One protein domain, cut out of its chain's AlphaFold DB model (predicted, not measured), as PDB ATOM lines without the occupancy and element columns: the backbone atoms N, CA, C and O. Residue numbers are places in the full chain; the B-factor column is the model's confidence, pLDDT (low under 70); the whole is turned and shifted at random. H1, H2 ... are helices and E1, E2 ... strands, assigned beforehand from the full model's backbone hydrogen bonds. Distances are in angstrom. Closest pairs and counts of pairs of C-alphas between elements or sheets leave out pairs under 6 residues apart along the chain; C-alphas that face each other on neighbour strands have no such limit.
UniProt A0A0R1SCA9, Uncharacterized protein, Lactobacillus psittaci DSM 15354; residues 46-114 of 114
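AT A GLANCE: This is residues 46 to 114 of the 114 residues of an uncharacterized protein of Lactobacillus psittaci DSM 15354 (UniProt A0A0R1SCA9). One long helix, H1, runs along much of the length of the domain, and two small hairpins lie close beside its later part: a short helical one, H2 and H3, and a two-strand one, E1 and E2, which packs on H1 mainly through E2. The first residues of H1, 46 to 53, stick out free, and residues 108 to 114 after E2 form a tail with no named element. The printed part has 69 residues, with three named helices and two named strands in the order H1, H2, H3, E1, E2; the sheet, E1 - E2, is antiparallel, and the class is mostly helix. The whole is compact, with a radius of gyration of the C-alphas of 12.5 A, but elongated, spanning 39 by 22 by 16 A.

HOW THE PARTS SIT: Start with H1, residues 46 to 68, and go on to H2, residues 77 to 82. They only just touch, with 3 pairs of C-alphas within 8 A, made by residues 64 to 68 of H1 alone; the closest C-alphas, those of Ala 68 and Leu 80, are 7.2 A apart, and the lines stand at a steep tilt of 58 degrees. Next comes H3, residues 88 to 97, which touches H2 in a helical hairpin at a shallow tilt of 6 degrees, opposite ways; their closest C-alphas, Phe 77 and Lys 91, are 6.1 A apart. H3 and H1 are close but not clearly touching, with C-alphas 61 and 94 closest at 7.8 A. Then look at the hairpin of E1, residues 98 to 101, and E2, residues 104 to 107: N 99 and O 106 are 2.8 A apart and N 101 and O 104 are 2.9 A apart, both within hydrogen-bond range. The closest C-alphas of H1 and E2 are those of Gln 62 and Val 105, 5.7 A apart, while H2 and E2 are apart. In H1 and H2 every O i to N i+4 pair is within hydrogen-bond range; in H3, 5 of 6 are.

IN THESE COORDINATES: Find C-alpha 46 at (130.541, 153.618, 191.712); from there H1 runs 33.0 A to C-alpha 68 at (145.193, 148.606, 220.845). H2, from Phe 77 to Ser 82, measures 8.7 A, and H3, from Lys 88 to Leu 97, 14.5 A. E1, from Phe 98, measures 9.8 A, and E2 measures 9.9 A, ending at C-alpha 107, (137.080, 141.276, 204.892).

THE WHOLE: Compare Asp 71 with Lys 114, the chain's last residue: their C-alphas, the two farthest apart, are 39.7 A apart. The printed part has no cut, and no link is long. Look to the B-factor column for low confidence, under 70, at residues 71 to 73 and 109 to 114; the mean pLDDT of the printed part is 84.2.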
ATOM      1  N   LYS A  46     131.164 153.660 190.388       95.31
ATOM      2  CA  LYS A  46     130.541 153.618 191.712       95.31
ATOM      3  C   LYS A  46     131.033 152.419 192.525       95.31
ATOM      4  O   LYS A  46     131.500 152.609 193.639       95.31
ATOM      5  N   GLN A  47     131.023 151.216 191.947       94.12
ATOM      6  CA  GLN A  47     131.530 150.011 192.616       94.12
ATOM      7  C   GLN A  47     133.001 150.152 193.028       94.12
ATOM      8  O   GLN A  47     133.361 149.825 194.157       94.12
ATOM      9  N   LYS A  48     133.856 150.696 192.152       93.94
ATOM     10  CA  LYS A  48     135.265 150.975 192.479       93.94
ATOM     11  C   LYS A  48     135.408 152.003 193.602       93.94
ATOM     12  O   LYS A  48     136.288 151.859 194.446       93.94
ATOM     13  N   ALA A  49     134.575 153.042 193.622       95.38
ATOM     14  CA  ALA A  49     134.572 154.034 194.694       95.38
ATOM     15  C   ALA A  49     134.126 153.423 196.033       95.38
ATOM     16  O   ALA A  49     134.757 153.680 197.060       95.38
ATOM     17  N   ASP A  50     133.104 152.566 196.019       93.00
ATOM     18  CA  ASP A  50     132.614 151.850 197.200       93.00
ATOM     19  C   ASP A  50     133.681 150.881 197.744       93.00
ATOM     20  O   ASP A  50     133.926 150.839 198.955       93.00
ATOM     21  N   GLN A  51     134.388 150.167 196.860       92.81
ATOM     22  CA  GLN A  51     135.525 149.312 197.222       92.81
ATOM     23  C   GLN A  51     136.656 150.117 197.866       92.81
ATOM     24  O   GLN A  51     137.072 149.785 198.972       92.81
ATOM     25  N   LYS A  52     137.092 151.222 197.243       94.06
ATOM     26  CA  LYS A  52     138.128 152.105 197.812       94.06
ATOM     27  C   LYS A  52     137.722 152.690 199.161       94.06
ATOM     28  O   LYS A  52     138.541 152.789 200.065       94.06
ATOM     29  N   THR A  53     136.456 153.072 199.309       93.44
ATOM     30  CA  THR A  53     135.927 153.595 200.576       93.44
ATOM     31  C   THR A  53     135.948 152.522 201.662       93.44
ATOM     32  O   THR A  53     136.286 152.801 202.811       93.44
ATOM     33  N   THR A  54     135.605 151.285 201.303       92.75
ATOM     34  CA  THR A  54     135.642 150.136 202.215       92.75
ATOM     35  C   THR A  54     137.076 149.782 202.601       92.75
ATOM     36  O   THR A  54     137.344 149.532 203.772       92.75
ATOM     37  N   GLU A  55     138.008 149.830 201.652       93.50
ATOM     38  CA  GLU A  55     139.436 149.608 201.885       93.50
ATOM     39  C   GLU A  55     140.041 150.683 202.795       93.50
ATOM     40  O   GLU A  55     140.644 150.353 203.809       93.50
ATOM     41  N   ALA A  56     139.793 151.967 202.525       94.75
ATOM     42  CA  ALA A  56     140.247 153.057 203.390       94.75
ATOM     43  C   ALA A  56     139.677 152.939 204.814       94.75
ATOM     44  O   ALA A  56     140.366 153.192 205.807       94.75
ATOM     45  N   PHE A  57     138.415 152.513 204.927       94.44
ATOM     46  CA  PHE A  57     137.803 152.237 206.220       94.44
ATOM     47  C   PHE A  57     138.485 151.058 206.928       94.44
ATOM     48  O   PHE A  57     138.807 151.181 208.107       94.44
ATOM     49  N   ARG A  58     138.794 149.966 206.216       93.94
ATOM     50  CA  ARG A  58     139.571 148.834 206.743       93.94
ATOM     51  C   ARG A  58     140.928 149.288 207.274       93.94
ATOM     52  O   ARG A  58     141.254 148.951 208.402       93.94
ATOM     53  N   THR A  59     141.679 150.085 206.513       94.19
ATOM     54  CA  THR A  59     142.978 150.629 206.943       94.19
ATOM     55  C   THR A  59     142.851 151.483 208.201       94.19
ATOM     56  O   THR A  59     143.686 151.396 209.094       94.19
ATOM     57  N   THR A  60     141.784 152.278 208.309       93.62
ATOM     58  CA  THR A  60     141.530 153.086 209.509       93.62
ATOM     59  C   THR A  60     141.302 152.200 210.733       93.62
ATOM     60  O   THR A  60     141.863 152.472 211.788       93.62
ATOM     61  N   ILE A  61     140.503 151.137 210.595       93.25
ATOM     62  CA  ILE A  61     140.236 150.183 211.679       93.25
ATOM     63  C   ILE A  61     141.482 149.356 212.007       93.25
ATOM     64  O   ILE A  61     141.745 149.125 213.178       93.25
ATOM     65  N   GLN A  62     142.276 148.972 211.005       92.19
ATOM     66  CA  GLN A  62     143.554 148.289 211.209       92.19
ATOM     67  C   GLN A  62     144.482 149.128 212.082       92.19
ATOM     68  O   GLN A  62     144.972 148.629 213.083       92.19
ATOM     69  N   ALA A  63     144.631 150.420 211.782       92.12
ATOM     70  CA  ALA A  63     145.435 151.310 212.612       92.12
ATOM     71  C   ALA A  63     144.928 151.375 214.066       92.12
ATOM     72  O   ALA A  63     145.728 151.495 214.983       92.12
ATOM     73  N   GLN A  64     143.612 151.273 214.294       91.19
ATOM     74  CA  GLN A  64     143.063 151.203 215.655       91.19
ATOM     75  C   GLN A  64     143.373 149.871 216.343       91.19
ATOM     76  O   GLN A  64     143.679 149.861 217.529       91.19
ATOM     77  N   VAL A  65     143.320 148.760 215.605       90.75
ATOM     78  CA  VAL A  65     143.745 147.448 216.111       90.75
ATOM     79  C   VAL A  65     145.223 147.481 216.482       90.75
ATOM     80  O   VAL A  65     145.565 147.051 217.576       90.75
ATOM     81  N   ASP A  66     146.077 148.044 215.629       89.06
ATOM     82  CA  ASP A  66     147.519 148.152 215.876       89.06
ATOM     83  C   ASP A  66     147.813 148.994 217.126       89.06
ATOM     84  O   ASP A  66     148.670 148.634 217.925       89.06
ATOM     85  N   LEU A  67     147.070 150.088 217.336       87.69
ATOM     86  CA  LEU A  67     147.202 150.936 218.528       87.69
ATOM     87  C   LEU A  67     146.689 150.282 219.819       87.69
ATOM     88  O   LEU A  67     147.098 150.692 220.903       87.69
ATOM     89  N   ALA A  68     145.761 149.334 219.711       86.62
ATOM     90  CA  ALA A  68     145.193 148.606 220.845       86.62
ATOM     91  C   ALA A  68     145.913 147.273 221.123       86.62
ATOM     92  O   ALA A  68     145.697 146.657 222.166       86.62
ATOM     93  N   SER A  69     146.742 146.801 220.188       82.44
ATOM     94  CA  SER A  69     147.437 145.522 220.297       82.44
ATOM     95  C   SER A  69     148.683 145.664 221.169       82.44
ATOM     96  O   SER A  69     149.720 146.127 220.708       82.44
ATOM     97  N   ASP A  70     148.586 145.218 222.420       75.00
ATOM     98  CA  ASP A  70     149.747 144.891 223.257       75.00
ATOM     99  C   ASP A  70     150.170 143.433 223.011       75.00
ATOM    100  O   ASP A  70     149.311 142.559 222.830       75.00
ATOM    101  N   ASP A  71     151.483 143.166 223.031       62.84
ATOM    102  CA  ASP A  71     152.106 141.866 222.730       62.84
ATOM    103  C   ASP A  71     151.321 140.670 223.312       62.84
ATOM    104  O   ASP A  71     151.363 140.372 224.509       62.84
ATOM    105  N   GLY A  72     150.601 139.958 222.435       60.94
ATOM    106  CA  GLY A  72     149.921 138.695 222.742       60.94
ATOM    107  C   GLY A  72     148.427 138.771 223.075       60.94
ATOM    108  O   GLY A  72     147.835 137.719 223.334       60.94
ATOM    109  N   LYS A  73     147.780 139.946 223.048       68.00
ATOM    110  CA  LYS A  73     146.316 140.052 223.200       68.00
ATOM    111  C   LYS A  73     145.593 140.114 221.858       68.00
ATOM    112  O   LYS A  73     145.881 140.942 221.001       68.00
ATOM    113  N   THR A  74     144.587 139.258 221.702       70.75
ATOM    114  CA  THR A  74     143.607 139.353 220.617       70.75
ATOM    115  C   THR A  74     142.685 140.543 220.854       70.75
ATOM    116  O   THR A  74     141.881 140.502 221.780       70.75
ATOM    117  N   VAL A  75     142.780 141.565 220.008       83.88
ATOM    118  CA  VAL A  75     141.896 142.736 220.036       83.88
ATOM    119  C   VAL A  75     140.559 142.412 219.368       83.88
ATOM    120  O   VAL A  75     140.509 141.920 218.238       83.88
ATOM    121  N   THR A  76     139.459 142.724 220.044       87.38
ATOM    122  CA  THR A  76     138.091 142.574 219.534       87.38
ATOM    123  C   THR A  76     137.446 143.926 219.223       87.38
ATOM    124  O   THR A  76     137.788 144.957 219.799       87.38
ATOM    125  N   PHE A  77     136.438 143.947 218.342       87.31
ATOM    126  CA  PHE A  77     135.685 145.179 218.059       87.31
ATOM    127  C   PHE A  77     134.948 145.742 219.286       87.31
ATOM    128  O   PHE A  77     134.687 146.942 219.345       87.31
ATOM    129  N   ALA A  78     134.601 144.890 220.257       87.19
ATOM    130  CA  ALA A  78     133.984 145.317 221.508       87.19
ATOM    131  C   ALA A  78     134.984 146.045 222.419       87.19
ATOM    132  O   ALA A  78     134.632 147.072 222.994       87.19
ATOM    133  N   GLU A  79     136.223 145.558 222.497       87.06
ATOM    134  CA  GLU A  79     137.309 146.217 223.233       87.06
ATOM    135  C   GLU A  79     137.674 147.555 222.586       87.06
ATOM    136  O   GLU A  79     137.728 148.563 223.279       87.06
ATOM    137  N   LEU A  80     137.777 147.616 221.251       87.88
ATOM    138  CA  LEU A  80     138.037 148.876 220.541       87.88
ATOM    139  C   LEU A  80     136.978 149.958 220.812       87.88
ATOM    140  O   LEU A  80     137.299 151.146 220.819       87.88
ATOM    141  N   GLU A  81     135.710 149.577 220.992       91.00
ATOM    142  CA  GLU A  81     134.649 150.518 221.372       91.00
ATOM    143  C   GLU A  81     134.755 150.914 222.848       91.00
ATOM    144  O   GLU A  81     134.673 152.100 223.167       91.00
ATOM    145  N   SER A  82     134.942 149.934 223.739       88.81
ATOM    146  CA  SER A  82     135.071 150.153 225.185       88.81
ATOM    147  C   SER A  82     136.229 151.098 225.516       88.81
ATOM    148  O   SER A  82     136.078 152.024 226.314       88.81
ATOM    149  N   ASP A  83     137.355 150.913 224.832       88.81
ATOM    150  CA  ASP A  83     138.586 151.669 225.039       88.81
ATOM    151  C   ASP A  83     138.620 152.968 224.208       88.81
ATOM    152  O   ASP A  83     139.614 153.687 224.195       88.81
ATOM    153  N   ASN A  84     137.501 153.325 223.562       89.25
ATOM    154  CA  ASN A  84     137.296 154.548 222.776       89.25
ATOM    155  C   ASN A  84     138.201 154.712 221.536       89.25
ATOM    156  O   ASN A  84     138.323 155.822 221.013       89.25
ATOM    157  N   TYR A  85     138.773 153.630 221.004       89.25
ATOM    158  CA  TYR A  85     139.493 153.654 219.724       89.25
ATOM    159  C   TYR A  85     138.548 153.816 218.524       89.25
ATOM    160  O   TYR A  85     138.905 154.412 217.506       89.25
ATOM    161  N   ILE A  86     137.320 153.297 218.628       91.81
ATOM    162  CA  ILE A  86     136.286 153.434 217.595       91.81
ATOM    163  C   ILE A  86     134.944 153.844 218.194       91.81
ATOM    164  O   ILE A  86     134.585 153.497 219.313       91.81
ATOM    165  N   THR A  87     134.143 154.549 217.404       93.88
ATOM    166  CA  THR A  87     132.760 154.874 217.770       93.88
ATOM    167  C   THR A  87     131.833 153.671 217.589       93.88
ATOM    168  O   THR A  87     132.048 152.832 216.710       93.88
ATOM    169  N   LYS A  88     130.702 153.658 218.307       92.62
ATOM    170  CA  LYS A  88     129.628 152.664 218.130       92.62
ATOM    171  C   LYS A  88     129.208 152.465 216.668       92.62
ATOM    172  O   LYS A  88     129.046 151.344 216.200       92.62
ATOM    173  N   LYS A  89     129.094 153.558 215.903       92.56
ATOM    174  CA  LYS A  89     128.746 153.507 214.470       92.56
ATOM    175  C   LYS A  89     129.824 152.816 213.630       92.56
ATOM    176  O   LYS A  89     129.504 152.122 212.667       92.56
ATOM    177  N   GLN A  90     131.096 153.033 213.959       91.44
ATOM    178  CA  GLN A  90     132.211 152.376 213.279       91.44
ATOM    179  C   GLN A  90     132.269 150.893 213.634       91.44
ATOM    180  O   GLN A  90     132.454 150.097 212.720       91.44
ATOM    181  N   LYS A  91     132.019 150.520 214.895       91.88
ATOM    182  CA  LYS A  91     131.876 149.121 215.316       91.88
ATOM    183  C   LYS A  91     130.773 148.408 214.540       91.88
ATOM    184  O   LYS A  91     131.055 147.433 213.856       91.88
ATOM    185  N   GLU A  92     129.550 148.940 214.552       92.06
ATOM    186  CA  GLU A  92     128.407 148.339 213.846       92.06
ATOM    187  C   GLU A  92     128.671 148.156 212.344       92.06
ATOM    188  O   GLU A  92     128.171 147.219 211.719       92.06
ATOM    189  N   LYS A  93     129.432 149.074 211.735       90.19
ATOM    190  CA  LYS A  93     129.845 148.968 210.334       90.19
ATOM    191  C   LYS A  93     130.973 147.950 210.147       90.19
ATOM    192  O   LYS A  93     130.941 147.207 209.172       90.19
ATOM    193  N   ALA A  94     131.958 147.927 211.040       90.38
ATOM    194  CA  ALA A  94     133.107 147.033 210.971       90.38
ATOM    195  C   ALA A  94     132.696 145.571 211.177       90.38
ATOM    196  O   ALA A  94     133.066 144.740 210.362       90.38
ATOM    197  N   GLU A  95     131.840 145.273 212.157       90.19
ATOM    198  CA  GLU A  95     131.334 143.917 212.431       90.19
ATOM    199  C   GLU A  95     130.560 143.311 211.249       90.19
ATOM    200  O   GLU A  95     130.527 142.096 211.074       90.19
ATOM    201  N   LYS A  96     129.941 144.152 210.412       89.50
ATOM    202  CA  LYS A  96     129.227 143.704 209.205       89.50
ATOM    203  C   LYS A  96     130.150 143.383 208.035       89.50
ATOM    204  O   LYS A  96     129.740 142.661 207.131       89.50
ATOM    205  N   LEU A  97     131.336 143.987 207.997       87.50
ATOM    206  CA  LEU A  97     132.212 143.980 206.822       87.50
ATOM    207  C   LEU A  97     133.522 143.227 207.059       87.50
ATOM    208  O   LEU A  97     134.129 142.749 206.099       87.50
ATOM    209  N   PHE A  98     133.963 143.113 208.311       91.50
ATOM    210  CA  PHE A  98     135.293 142.647 208.664       91.50
ATOM    211  C   PHE A  98     135.301 141.688 209.858       91.50
ATOM    212  O   PHE A  98     134.386 141.664 210.678       91.50
ATOM    213  N   ILE A  99     136.388 140.932 209.966       88.44
ATOM    214  CA  ILE A  99     136.768 140.105 211.116       88.44
ATOM    215  C   ILE A  99     138.196 140.458 211.521       88.44
ATOM    216  O   ILE A  99     139.005 140.783 210.660       88.44
ATOM    217  N   ILE A 100     138.513 140.383 212.809       86.12
ATOM    218  CA  ILE A 100     139.894 140.518 213.283       86.12
ATOM    219  C   ILE A 100     140.452 139.109 213.496       86.12
ATOM    220  O   ILE A 100     139.833 138.300 214.189       86.12
ATOM    221  N   LYS A 101     141.600 138.808 212.890       81.50
ATOM    222  CA  LYS A 101     142.366 137.570 213.082       81.50
ATOM    223  C   LYS A 101     143.834 137.910 213.248       81.50
ATOM    224  O   LYS A 101     144.385 138.601 212.399       81.50
ATOM    225  N   ASP A 102     144.444 137.436 214.330       77.56
ATOM    226  CA  ASP A 102     145.883 137.587 214.586       77.56
ATOM    227  C   ASP A 102     146.375 139.043 214.432       77.56
ATOM    228  O   ASP A 102     147.393 139.318 213.802       77.56
ATOM    229  N   GLY A 103     145.592 140.002 214.944       79.88
ATOM    230  CA  GLY A 103     145.884 141.438 214.843       79.88
ATOM    231  C   GLY A 103     145.578 142.070 213.480       79.88
ATOM    232  O   GLY A 103     145.713 143.275 213.324       79.88
ATOM    233  N   SER A 104     145.111 141.305 212.492       84.06
ATOM    234  CA  SER A 104     144.758 141.799 211.157       84.06
ATOM    235  C   SER A 104     143.247 141.865 210.943       84.06
ATOM    236  O   SER A 104     142.514 140.902 211.166       84.06
ATOM    237  N   VAL A 105     142.763 143.002 210.450       88.44
ATOM    238  CA  VAL A 105     141.384 143.211 210.003       88.44
ATOM    239  C   VAL A 105     141.256 142.609 208.610       88.44
ATOM    240  O   VAL A 105     141.881 143.099 207.674       88.44
ATOM    241  N   GLU A 106     140.441 141.576 208.435       86.62
ATOM    242  CA  GLU A 106     140.136 140.920 207.160       86.62
ATOM    243  C   GLU A 106     138.700 141.179 206.721       86.62
ATOM    244  O   GLU A 106     137.806 141.315 207.548       86.62
ATOM    245  N   THR A 107     138.448 141.221 205.413       84.19
ATOM    246  CA  THR A 107     137.080 141.276 204.892       84.19
ATOM    247  C   THR A 107     136.373 139.949 205.120       84.19
ATOM    248  O   THR A 107     136.889 138.883 204.777       84.19
ATOM    249  N   ILE A 108     135.147 140.007 205.646       79.19
ATOM    250  CA  ILE A 108     134.225 138.876 205.564       79.19
ATOM    251  C   ILE A 108     134.014 138.676 204.069       79.19
ATOM    252  O   ILE A 108     133.504 139.581 203.410       79.19
ATOM    253  N   LYS A 109     134.506 137.565 203.512       57.19
ATOM    254  CA  LYS A 109     134.390 137.277 202.079       57.19
ATOM    255  C   LYS A 109     132.947 137.536 201.635       57.19
ATOM    256  O   LYS A 109     132.059 136.744 201.934       57.19
ATOM    257  N   GLN A 110     132.725 138.627 200.907       48.84
ATOM    258  CA  GLN A 110     131.589 138.714 200.006       48.84
ATOM    259  C   GLN A 110     131.964 137.868 198.797       48.84
ATOM    260  O   GLN A 110     132.533 138.348 197.820       48.84
ATOM    261  N   ASP A 111     131.724 136.568 198.928       43.59
ATOM    262  CA  ASP A 111     131.576 135.711 197.767       43.59
ATOM    263  C   ASP A 111     130.352 136.226 196.995       43.59
ATOM    264  O   ASP A 111     129.252 136.287 197.546       43.59
ATOM    265  N   GLY A 112     130.561 136.699 195.765       44.16
ATOM    266  CA  GLY A 112     129.476 137.170 194.900       44.16
ATOM    267  C   GLY A 112     129.721 138.503 194.195       44.16
ATOM    268  O   GLY A 112     129.016 139.471 194.457       44.16
ATOM    269  N   ALA A 113     130.670 138.533 193.259       39.00
ATOM    270  CA  ALA A 113     130.582 139.358 192.046       39.00
ATOM    271  C   ALA A 113     131.615 138.871 191.014       39.00
ATOM    272  O   ALA A 113     132.641 139.512 190.776       39.00
ATOM    273  N   LYS A 114     131.354 137.698 190.433       37.06
ATOM    274  CA  LYS A 114     131.646 137.470 189.014       37.06
ATOM    275  C   LYS A 114     130.373 137.751 188.235       37.06
ATOM    276  O   LYS A 114     129.299 137.400 188.775       37.06
TER     277      LYS A 114